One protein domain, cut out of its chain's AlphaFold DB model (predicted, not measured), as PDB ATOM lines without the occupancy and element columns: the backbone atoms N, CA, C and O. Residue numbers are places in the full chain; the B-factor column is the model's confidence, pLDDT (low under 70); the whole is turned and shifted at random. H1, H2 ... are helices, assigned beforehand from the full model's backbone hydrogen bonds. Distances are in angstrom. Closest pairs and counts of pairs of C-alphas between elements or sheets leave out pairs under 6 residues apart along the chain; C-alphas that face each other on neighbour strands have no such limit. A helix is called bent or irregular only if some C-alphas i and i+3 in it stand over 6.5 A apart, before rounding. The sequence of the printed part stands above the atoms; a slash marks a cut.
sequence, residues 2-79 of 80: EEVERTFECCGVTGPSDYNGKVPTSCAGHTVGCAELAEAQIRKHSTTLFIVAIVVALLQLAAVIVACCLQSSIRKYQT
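Overview. This is residues 2 to 79 of the 80 residues of an uncharacterized protein of Dibothriocephalus latus (UniProt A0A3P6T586). What shape does the model show? One long helix, H3, bends into an L, and residues 39 to 79, of which 39 to 78 belong to H3, stick out free from a small head. The head lies at the other end of the short arm and holds H1, H2 and the loop of residues 20 to 33. What is it made of? The printed part has 78 residues with three named helices, H1, H2, H3 in that order, and no named strand: all helix. It is extended, with a radius of gyration of the C-alphas of 22.6 A and spans of 70 by 28 by 16 A.

Along the chain. Where is the longest helix? H3, residues 34 to 78, was assigned as one helix by its hydrogen bonds but is bent: C-alphas 44 and 47 are 7.9 A apart. Arm H3a, residues 34 to 44, measures 15.2 A from C-alpha 34 at (-31.347, -18.337, -11.470); arm H3b, residues 47 to 78, measures 47.2 A and ends at C-alpha 78 at (-57.476, -33.509, 35.128). Where are the others? H1, residues 2 to 8, begins at C-alpha 2 at (-25.982, -27.392, -8.604) and measures 10.0 A; H2, residues 16 to 19, measures 5.8 A.

Arrangement. How do the arms stand? H3a and H3b are about perpendicular, at 83 degrees. What touches them? H1 touches H3a at a shallow tilt of 32 degrees, the same way; their closest C-alphas, of Glu 5 and Cys 34, are 7.0 A apart. H2 is apart from H1, H3a and H3b, and H1 is apart from H3b. Are the helix backbones complete? In H1, H3a and H3b every O i to N i+4 pair is within hydrogen-bond range; H2 is too short for such a pair.

Size, cuts and confidence. How far does it reach? The two C-alphas farthest apart, of Gly 21 and Thr 79, are 70.4 A apart. Is it continuous and confident? The printed part has no cut; the link from H1 to H2 is short and that from H2 to H3a is long, 14 residues. The mean pLDDT of the printed part is 88.5, and residue 79 is under 70.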
ATOM      1  N   GLU A   2     -25.886 -26.484  -7.447       81.00
ATOM      2  CA  GLU A   2     -25.982 -27.392  -8.604       81.00
ATOM      3  C   GLU A   2     -27.366 -28.030  -8.838       81.00
ATOM      4  O   GLU A   2     -27.800 -28.135  -9.982       81.00
ATOM      5  N   GLU A   3     -28.089 -28.443  -7.789       83.19
ATOM      6  CA  GLU A   3     -29.448 -28.992  -7.950       83.19
ATOM      7  C   GLU A   3     -30.455 -27.943  -8.425       83.19
ATOM      8  O   GLU A   3     -31.328 -28.246  -9.234       83.19
ATOM      9  N   VAL A   4     -30.317 -26.703  -7.952       84.12
ATOM     10  CA  VAL A   4     -31.174 -25.588  -8.370       84.12
ATOM     11  C   VAL A   4     -30.903 -25.266  -9.834       84.12
ATOM     12  O   VAL A   4     -31.842 -25.172 -10.610       84.12
ATOM     13  N   GLU A   5     -29.634 -25.202 -10.227       85.38
ATOM     14  CA  GLU A   5     -29.210 -24.951 -11.609       85.38
ATOM     15  C   GLU A   5     -29.704 -26.026 -12.577       85.38
ATOM     16  O   GLU A   5     -30.219 -25.696 -13.641       85.38
ATOM     17  N   ARG A   6     -29.653 -27.306 -12.178       84.94
ATOM     18  CA  ARG A   6     -30.214 -28.405 -12.980       84.94
ATOM     19  C   ARG A   6     -31.737 -28.382 -13.050       84.94
ATOM     20  O   ARG A   6     -32.296 -28.739 -14.076       84.94
ATOM     21  N   THR A   7     -32.406 -28.026 -11.956       85.31
ATOM     22  CA  THR A   7     -33.877 -28.074 -11.879       85.31
ATOM     23  C   THR A   7     -34.521 -26.882 -12.581       85.31
ATOM     24  O   THR A   7     -35.591 -27.018 -13.167       85.31
ATOM     25  N   PHE A   8     -33.882 -25.716 -12.506       84.25
ATOM     26  CA  PHE A   8     -34.382 -24.465 -13.069       84.25
ATOM     27  C   PHE A   8     -33.712 -24.086 -14.394       84.25
ATOM     28  O   PHE A   8     -34.032 -23.027 -14.922       84.25
ATOM     29  N   GLU A   9     -32.816 -24.927 -14.929       88.38
ATOM     30  CA  GLU A   9     -32.112 -24.702 -16.204       88.38
ATOM     31  C   GLU A   9     -31.450 -23.312 -16.263       88.38
ATOM     32  O   GLU A   9     -31.582 -22.545 -17.218       88.38
ATOM     33  N   CYS A  10     -30.750 -22.971 -15.180       90.50
ATOM     34  CA  CYS A  10     -30.127 -21.670 -14.961       90.50
ATOM     35  C   CYS A  10     -28.681 -21.815 -14.502       90.50
ATOM     36  O   CYS A  10     -28.228 -22.904 -14.151       90.50
ATOM     37  N   CYS A  11     -27.947 -20.706 -14.505       91.31
ATOM     38  CA  CYS A  11     -26.551 -20.700 -14.113       91.31
ATOM     39  C   CYS A  11     -26.200 -19.481 -13.271       91.31
ATOM     40  O   CYS A  11     -26.323 -18.349 -13.739       91.31
ATOM     41  N   GLY A  12     -25.716 -19.713 -12.051       89.88
ATOM     42  CA  GLY A  12     -25.380 -18.636 -11.125       89.88
ATOM     43  C   GLY A  12     -26.606 -17.844 -10.662       89.88
ATOM     44  O   GLY A  12     -27.752 -18.161 -10.980       89.88
ATOM     45  N   VAL A  13     -26.381 -16.805  -9.865       88.81
ATOM     46  CA  VAL A  13     -27.443 -15.931  -9.353       88.81
ATOM     47  C   VAL A  13     -27.918 -14.995 -10.463       88.81
ATOM     48  O   VAL A  13     -29.098 -14.989 -10.803       88.81
ATOM     49  N   THR A  14     -26.992 -14.245 -11.050       89.31
ATOM     50  CA  THR A  14     -27.221 -13.313 -12.162       89.31
ATOM     51  C   THR A  14     -26.764 -13.879 -13.502       89.31
ATOM     52  O   THR A  14     -27.234 -13.438 -14.546       89.31
ATOM     53  N   GLY A  15     -25.894 -14.889 -13.480       88.50
ATOM     54  CA  GLY A  15     -25.407 -15.569 -14.671       88.50
ATOM     55  C   GLY A  15     -24.133 -16.377 -14.397       88.50
ATOM     56  O   GLY A  15     -23.598 -16.360 -13.284       88.50
ATOM     57  N   PRO A  16     -23.564 -17.033 -15.423       87.62
ATOM     58  CA  PRO A  16     -22.324 -17.809 -15.302       87.62
ATOM     59  C   PRO A  16     -21.108 -16.980 -14.852       87.62
ATOM     60  O   PRO A  16     -20.120 -17.540 -14.371       87.62
ATOM     61  N   SER A  17     -21.166 -15.650 -14.979       89.56
ATOM     62  CA  SER A  17     -20.143 -14.718 -14.493       89.56
ATOM     63  C   SER A  17     -19.925 -14.787 -12.981       89.56
ATOM     64  O   SER A  17     -18.807 -14.535 -12.532       89.56
ATOM     65  N   ASP A  18     -20.931 -15.204 -12.206       87.06
ATOM     66  CA  ASP A  18     -20.820 -15.344 -10.745       87.06
ATOM     67  C   ASP A  18     -19.754 -16.370 -10.329       87.06
ATOM     68  O   ASP A  18     -19.191 -16.302  -9.235       87.06
ATOM     69  N   TYR A  19     -19.417 -17.297 -11.228       87.62
ATOM     70  CA  TYR A  19     -18.419 -18.333 -10.991       87.62
ATOM     71  C   TYR A  19     -16.986 -17.932 -11.360       87.62
ATOM     72  O   TYR A  19     -16.082 -18.765 -11.257       87.62
ATOM     73  N   ASN A  20     -16.740 -16.685 -11.789       85.88
ATOM     74  CA  ASN A  20     -15.404 -16.176 -12.144       85.88
ATOM     75  C   ASN A  20     -14.614 -17.132 -13.070       85.88
ATOM     76  O   ASN A  20     -13.426 -17.389 -12.869       85.88
ATOM     77  N   GLY A  21     -15.300 -17.716 -14.060       79.62
ATOM     78  CA  GLY A  21     -14.720 -18.639 -15.045       79.62
ATOM     79  C   GLY A  21     -14.674 -20.117 -14.635       79.62
ATOM     80  O   GLY A  21     -14.378 -20.960 -15.478       79.62
ATOM     81  N   LYS A  22     -15.008 -20.471 -13.387       85.19
ATOM     82  CA  LYS A  22     -15.130 -21.867 -12.922       85.19
ATOM     83  C   LYS A  22     -16.590 -22.314 -12.895       85.19
ATOM     84  O   LYS A  22     -17.125 -22.645 -11.841       85.19
ATOM     85  N   VAL A  23     -17.235 -22.274 -14.056       84.00
ATOM     86  CA  VAL A  23     -18.655 -22.620 -14.183       84.00
ATOM     87  C   VAL A  23     -18.844 -24.124 -13.921       84.00
ATOM     88  O   VAL A  23     -18.175 -24.934 -14.570       84.00
ATOM     89  N   PRO A  24     -19.718 -24.518 -12.979       84.75
ATOM     90  CA  PRO A  24     -19.978 -25.921 -12.687       84.75
ATOM     91  C   PRO A  24     -20.719 -26.604 -13.844       84.75
ATOM     92  O   PRO A  24     -21.449 -25.977 -14.613       84.75
ATOM     93  N   THR A  25     -20.562 -27.925 -13.963       86.50
ATOM     94  CA  THR A  25     -21.218 -28.717 -15.021       86.50
ATOM     95  C   THR A  25     -22.747 -28.684 -14.910       86.50
ATOM     96  O   THR A  25     -23.433 -28.868 -15.913       86.50
ATOM     97  N   SER A  26     -23.287 -28.397 -13.720       83.69
ATOM     98  CA  SER A  26     -24.719 -28.170 -13.476       83.69
ATOM     99  C   SER A  26     -25.333 -27.077 -14.341       83.69
ATOM    100  O   SER A  26     -26.511 -27.179 -14.661       83.69
ATOM    101  N   CYS A  27     -24.550 -26.077 -14.754       85.31
ATOM    102  CA  CYS A  27     -25.039 -25.005 -15.610       85.31
ATOM    103  C   CYS A  27     -25.311 -25.441 -17.048       85.31
ATOM    104  O   CYS A  27     -25.960 -24.685 -17.751       85.31
ATOM    105  N   ALA A  28     -24.776 -26.571 -17.529       85.00
ATOM    106  CA  ALA A  28     -25.036 -27.127 -18.867       85.00
ATOM    107  C   ALA A  28     -24.987 -26.136 -20.066       85.00
ATOM    108  O   ALA A  28     -25.555 -26.407 -21.119       85.00
ATOM    109  N   GLY A  29     -24.291 -24.997 -19.940       82.19
ATOM    110  CA  GLY A  29     -24.245 -23.940 -20.960       82.19
ATOM    111  C   GLY A  29     -25.351 -22.875 -20.876       82.19
ATOM    112  O   GLY A  29     -25.407 -22.001 -21.739       82.19
ATOM    113  N   HIS A  30     -26.205 -22.897 -19.851       86.38
ATOM    114  CA  HIS A  30     -27.197 -21.857 -19.584       86.38
ATOM    115  C   HIS A  30     -26.524 -20.523 -19.235       86.38
ATOM    116  O   HIS A  30     -25.590 -20.460 -18.435       86.38
ATOM    117  N   THR A  31     -27.017 -19.439 -19.832       85.56
ATOM    118  CA  THR A  31     -26.504 -18.076 -19.613       85.56
ATOM    119  C   THR A  31     -27.403 -17.233 -18.717       85.56
ATOM    120  O   THR A  31     -27.006 -16.144 -18.315       85.56
ATOM    121  N   VAL A  32     -28.613 -17.717 -18.427       89.75
ATOM    122  CA  VAL A  32     -29.615 -17.002 -17.632       89.75
ATOM    123  C   VAL A  32     -29.360 -17.245 -16.148       89.75
ATOM    124  O   VAL A  32     -29.165 -18.387 -15.725       89.75
ATOM    125  N   GLY A  33     -29.383 -16.173 -15.356       90.56
ATOM    126  CA  GLY A  33     -29.269 -16.246 -13.904       90.56
ATOM    127  C   GLY A  33     -30.493 -16.889 -13.254       90.56
ATOM    128  O   GLY A  33     -31.638 -16.632 -13.636       90.56
ATOM    129  N   CYS A  34     -30.269 -17.698 -12.221       90.00
ATOM    130  CA  CYS A  34     -31.347 -18.337 -11.470       90.00
ATOM    131  C   CYS A  34     -32.258 -17.326 -10.761       90.00
ATOM    132  O   CYS A  34     -33.441 -17.610 -10.574       90.00
ATOM    133  N   ALA A  35     -31.745 -16.147 -10.383       89.00
ATOM    134  CA  ALA A  35     -32.558 -15.094  -9.778       89.00
ATOM    135  C   ALA A  35     -33.599 -14.555 -10.765       89.00
ATOM    136  O   ALA A  35     -34.766 -14.437 -10.405       89.00
ATOM    137  N   GLU A  36     -33.210 -14.325 -12.020       88.62
ATOM    138  CA  GLU A  36     -34.117 -13.820 -13.051       88.62
ATOM    139  C   GLU A  36     -35.257 -14.810 -13.323       88.62
ATOM    140  O   GLU A  36     -36.427 -14.424 -13.338       88.62
ATOM    141  N   LEU A  37     -34.945 -16.105 -13.459       87.12
ATOM    142  CA  LEU A  37     -35.971 -17.136 -13.645       87.12
ATOM    143  C   LEU A  37     -36.860 -17.300 -12.413       87.12
ATOM    144  O   LEU A  37     -38.075 -17.455 -12.556       87.12
ATOM    145  N   ALA A  38     -36.290 -17.237 -11.209       86.19
ATOM    146  CA  ALA A  38     -37.068 -17.290  -9.976       86.19
ATOM    147  C   ALA A  38     -38.026 -16.094  -9.877       86.19
ATOM    148  O   ALA A  38     -39.211 -16.276  -9.605       86.19
ATOM    149  N   GLU A  39     -37.559 -14.880 -10.159       86.38
ATOM    150  CA  GLU A  39     -38.391 -13.678 -10.173       86.38
ATOM    151  C   GLU A  39     -39.463 -13.721 -11.264       86.38
ATOM    152  O   GLU A  39     -40.604 -13.322 -11.017       86.38
ATOM    153  N   ALA A  40     -39.128 -14.219 -12.456       86.31
ATOM    154  CA  ALA A  40     -40.083 -14.410 -13.540       86.31
ATOM    155  C   ALA A  40     -41.169 -15.417 -13.140       86.31
ATOM    156  O   ALA A  40     -42.359 -15.159 -13.346       86.31
ATOM    157  N   GLN A  41     -40.782 -16.520 -12.498       84.12
ATOM    158  CA  GLN A  41     -41.710 -17.533 -12.011       84.12
ATOM    159  C   GLN A  41     -42.606 -16.986 -10.893       84.12
ATOM    160  O   GLN A  41     -43.822 -17.186 -10.923       84.12
ATOM    161  N   ILE A  42     -42.035 -16.234  -9.948       86.75
ATOM    162  CA  ILE A  42     -42.780 -15.579  -8.867       86.75
ATOM    163  C   ILE A  42     -43.756 -14.550  -9.438       86.75
ATOM    164  O   ILE A  42     -44.920 -14.553  -9.051       86.75
ATOM    165  N   ARG A  43     -43.342 -13.700 -10.388       87.50
ATOM    166  CA  ARG A  43     -44.247 -12.724 -11.023       87.50
ATOM    167  C   ARG A  43     -45.375 -13.409 -11.774       87.50
ATOM    168  O   ARG A  43     -46.525 -13.002 -11.629       87.50
ATOM    169  N   LYS A  44     -45.067 -14.456 -12.539       85.50
ATOM    170  CA  LYS A  44     -46.052 -15.183 -13.347       85.50
ATOM    171  C   LYS A  44     -47.083 -15.917 -12.486       85.50
ATOM    172  O   LYS A  44     -48.256 -15.947 -12.843       85.50
ATOM    173  N   HIS A  45     -46.662 -16.465 -11.347       87.94
ATOM    174  CA  HIS A  45     -47.514 -17.248 -10.448       87.94
ATOM    175  C   HIS A  45     -47.896 -16.528  -9.146       87.94
ATOM    176  O   HIS A  45     -48.455 -17.157  -8.247       87.94
ATOM    177  N   SER A  46     -47.663 -15.215  -9.044       86.62
ATOM    178  CA  SER A  46     -47.902 -14.422  -7.826       86.62
ATOM    179  C   SER A  46     -49.330 -14.586  -7.293       86.62
ATOM    180  O   SER A  46     -49.536 -14.844  -6.107       86.62
ATOM    181  N   THR A  47     -50.327 -14.569  -8.183       86.00
ATOM    182  CA  THR A  47     -51.736 -14.780  -7.815       86.00
ATOM    183  C   THR A  47     -51.990 -16.179  -7.248       86.00
ATOM    184  O   THR A  47     -52.723 -16.327  -6.273       86.00
ATOM    185  N   THR A  48     -51.370 -17.218  -7.816       89.00
ATOM    186  CA  THR A  48     -51.498 -18.596  -7.314       89.00
ATOM    187  C   THR A  48     -50.873 -18.728  -5.928       89.00
ATOM    188  O   THR A  48     -51.495 -19.293  -5.030       89.00
ATOM    189  N   LEU A  49     -49.679 -18.161  -5.729       89.38
ATOM    190  CA  LEU A  49     -48.998 -18.162  -4.433       89.38
ATOM    191  C   LEU A  49     -49.824 -17.441  -3.362       89.38
ATOM    192  O   LEU A  49     -49.938 -17.934  -2.241       89.38
ATOM    193  N   PHE A  50     -50.458 -16.324  -3.721       91.12
ATOM    194  CA  PHE A  50     -51.331 -15.579  -2.818       91.12
ATOM    195  C   PHE A  50     -52.541 -16.405  -2.358       91.12
ATOM    196  O   PHE A  50     -52.843 -16.450  -1.165       91.12
ATOM    197  N   ILE A  51     -53.204 -17.116  -3.275       94.31
ATOM    198  CA  ILE A  51     -54.342 -17.984  -2.934       94.31
ATOM    199  C   ILE A  51     -53.899 -19.117  -2.000       94.31
ATOM    200  O   ILE A  51     -54.549 -19.362  -0.982       94.31
ATOM    201  N   VAL A  52     -52.780 -19.783  -2.303       95.19
ATOM    202  CA  VAL A  52     -52.239 -20.858  -1.454       95.19
ATOM    203  C   VAL A  52     -51.909 -20.333  -0.056       95.19
ATOM    204  O   VAL A  52     -52.254 -20.979   0.933       95.19
ATOM    205  N   ALA A  53     -51.312 -19.143   0.045       95.31
ATOM    206  CA  ALA A  53     -51.005 -18.516   1.326       95.31
ATOM    207  C   ALA A  53     -52.267 -18.268   2.172       95.31
ATOM    208  O   ALA A  53     -52.260 -18.558   3.368       95.31
ATOM    209  N   ILE A  54     -53.365 -17.807   1.562       96.12
ATOM    210  CA  ILE A  54     -54.649 -17.623   2.260       96.12
ATOM    211  C   ILE A  54     -55.184 -18.959   2.784       96.12
ATOM    212  O   ILE A  54     -55.589 -19.046   3.943       96.12
ATOM    213  N   VAL A  55     -55.171 -20.010   1.960       97.19
ATOM    214  CA  VAL A  55     -55.651 -21.340   2.374       97.19
ATOM    215  C   VAL A  55     -54.842 -21.860   3.562       97.19
ATOM    216  O   VAL A  55     -55.418 -22.310   4.553       97.19
ATOM    217  N   VAL A  56     -53.513 -21.748   3.502       96.94
ATOM    218  CA  VAL A  56     -52.624 -22.151   4.598       96.94
ATOM    219  C   VAL A  56     -52.902 -21.338   5.865       96.94
ATOM    220  O   VAL A  56     -52.988 -21.921   6.945       96.94
ATOM    221  N   ALA A  57     -53.114 -20.025   5.750       97.56
ATOM    222  CA  ALA A  57     -53.438 -19.171   6.891       97.56
ATOM    223  C   ALA A  57     -54.756 -19.583   7.574       97.56
ATOM    224  O   ALA A  57     -54.820 -19.661   8.801       97.56
ATOM    225  N   LEU A  58     -55.796 -19.914   6.802       97.62
ATOM    226  CA  LEU A  58     -57.071 -20.389   7.351       97.62
ATOM    227  C   LEU A  58     -56.928 -21.744   8.056       97.62
ATOM    228  O   LEU A  58     -57.480 -21.933   9.142       97.62
ATOM    229  N   LEU A  59     -56.157 -22.671   7.482       96.94
ATOM    230  CA  LEU A  59     -55.874 -23.966   8.107       96.94
ATOM    231  C   LEU A  59     -55.089 -23.809   9.415       96.94
ATOM    232  O   LEU A  59     -55.391 -24.485  10.397       96.94
ATOM    233  N   GLN A  60     -54.124 -22.889   9.457       96.81
ATOM    234  CA  GLN A  60     -53.375 -22.573  10.674       96.81
ATOM    235  C   GLN A  60     -54.283 -21.983  11.757       96.81
ATOM    236  O   GLN A  60     -54.218 -22.421  12.905       96.81
ATOM    237  N   LEU A  61     -55.175 -21.053  11.402       97.00
ATOM    238  CA  LEU A  61     -56.156 -20.508  12.344       97.00
ATOM    239  C   LEU A  61     -57.069 -21.606  12.904       97.00
ATOM    240  O   LEU A  61     -57.268 -21.674  14.117       97.00
ATOM    241  N   ALA A  62     -57.567 -22.506  12.054       96.62
ATOM    242  CA  ALA A  62     -58.374 -23.642  12.495       96.62
ATOM    243  C   ALA A  62     -57.596 -24.564  13.452       96.62
ATOM    244  O   ALA A  62     -58.124 -24.954  14.494       96.62
ATOM    245  N   ALA A  63     -56.329 -24.864  13.150       96.88
ATOM    246  CA  ALA A  63     -55.475 -25.686  14.003       96.88
ATOM    247  C   ALA A  63     -55.251 -25.055  15.388       96.88
ATOM    248  O   ALA A  63     -55.343 -25.750  16.402       96.88
ATOM    249  N   VAL A  64     -55.022 -23.738  15.449       96.94
ATOM    250  CA  VAL A  64     -54.871 -23.003  16.715       96.94
ATOM    251  C   VAL A  64     -56.157 -23.061  17.541       96.94
ATOM    252  O   VAL A  64     -56.101 -23.337  18.739       96.94
ATOM    253  N   ILE A  65     -57.323 -22.868  16.914       96.38
ATOM    254  CA  ILE A  65     -58.621 -22.963  17.601       96.38
ATOM    255  C   ILE A  65     -58.804 -24.362  18.202       96.38
ATOM    256  O   ILE A  65     -59.112 -24.487  19.389       96.38
ATOM    257  N   VAL A  66     -58.562 -25.415  17.416       95.69
ATOM    258  CA  VAL A  66     -58.687 -26.805  17.876       95.69
ATOM    259  C   VAL A  66     -57.721 -27.097  19.025       95.69
ATOM    260  O   VAL A  66     -58.136 -27.697  20.015       95.69
ATOM    261  N   ALA A  67     -56.471 -26.635  18.947       96.06
ATOM    262  CA  ALA A  67     -55.493 -26.807  20.020       96.06
ATOM    263  C   ALA A  67     -55.962 -26.161  21.337       96.06
ATOM    264  O   ALA A  67     -55.929 -26.805  22.390       96.06
ATOM    265  N   CYS A  68     -56.486 -24.933  21.279       92.62
ATOM    266  CA  CYS A  68     -57.047 -24.235  22.439       92.62
ATOM    267  C   CYS A  68     -58.270 -24.964  23.028       92.62
ATOM    268  O   CYS A  68     -58.396 -25.106  24.252       92.62
ATOM    269  N   CYS A  69     -59.166 -25.467  22.172       91.31
ATOM    270  CA  CYS A  69     -60.326 -26.261  22.587       91.31
ATOM    271  C   CYS A  69     -59.914 -27.587  23.250       91.31
ATOM    272  O   CYS A  69     -60.492 -27.982  24.271       91.31
ATOM    273  N   LEU A  70     -58.896 -28.259  22.706       91.75
ATOM    274  CA  LEU A  70     -58.389 -29.525  23.225       91.75
ATOM    275  C   LEU A  70     -57.718 -29.334  24.592       91.75
ATOM    276  O   LEU A  70     -58.037 -30.055  25.535       91.75
ATOM    277  N   GLN A  71     -56.874 -28.307  24.741       93.44
ATOM    278  CA  GLN A  71     -56.238 -27.962  26.017       93.44
ATOM    279  C   GLN A  71     -57.275 -27.655  27.106       93.44
ATOM    280  O   GLN A  71     -57.145 -28.105  28.248       93.44
ATOM    281  N   SER A  72     -58.328 -26.918  26.747       86.88
ATOM    282  CA  SER A  72     -59.424 -26.588  27.665       86.88
ATOM    283  C   SER A  72     -60.185 -27.835  28.120       86.88
ATOM    284  O   SER A  72     -60.563 -27.937  29.286       86.88
ATOM    285  N   SER A  73     -60.381 -28.800  27.218       87.00
ATOM    286  CA  SER A  73     -61.029 -30.076  27.530       87.00
ATOM    287  C   SER A  73     -60.158 -30.939  28.444       87.00
ATOM    288  O   SER A  73     -60.641 -31.394  29.477       87.00
ATOM    289  N   ILE A  74     -58.867 -31.098  28.134       88.75
ATOM    290  CA  ILE A  74     -57.927 -31.895  28.943       88.75
ATOM    291  C   ILE A  74     -57.826 -31.354  30.375       88.75
ATOM    292  O   ILE A  74     -57.885 -32.133  31.324       88.75
ATOM    293  N   ARG A  75     -57.754 -30.026  30.556       83.81
ATOM    294  CA  ARG A  75     -57.739 -29.419  31.898       83.81
ATOM    295  C   ARG A  75     -58.967 -29.804  32.720       83.81
ATOM    296  O   ARG A  75     -58.817 -30.138  33.888       83.81
ATOM    297  N   LYS A  76     -60.165 -29.810  32.122       80.75
ATOM    298  CA  LYS A  76     -61.390 -30.234  32.823       80.75
ATOM    299  C   LYS A  76     -61.310 -31.687  33.295       80.75
ATOM    300  O   LYS A  76     -61.710 -31.957  34.419       80.75
ATOM    301  N   TYR A  77     -60.749 -32.585  32.485       77.56
ATOM    302  CA  TYR A  77     -60.575 -33.994  32.861       77.56
ATOM    303  C   TYR A  77     -59.508 -34.229  33.939       77.56
ATOM    304  O   TYR A  77     -59.631 -35.186  34.685       77.56
ATOM    305  N   GLN A  78     -58.478 -33.386  34.053       73.88
ATOM    306  CA  GLN A  78     -57.476 -33.509  35.128       73.88
ATOM    307  C   GLN A  78     -57.932 -32.934  36.480       73.88
ATOM    308  O   GLN A  78     -57.224 -33.093  37.469       73.88
ATOM    309  N   THR A  79     -59.058 -32.213  36.516       63.38
ATOM    310  CA  THR A  79     -59.557 -31.544  37.735       63.38
ATOM    311  C   THR A  79     -60.689 -32.331  38.422       63.38
ATOM    312  O   THR A  79     -61.271 -31.842  39.387       63.38
TER     313      THR A  79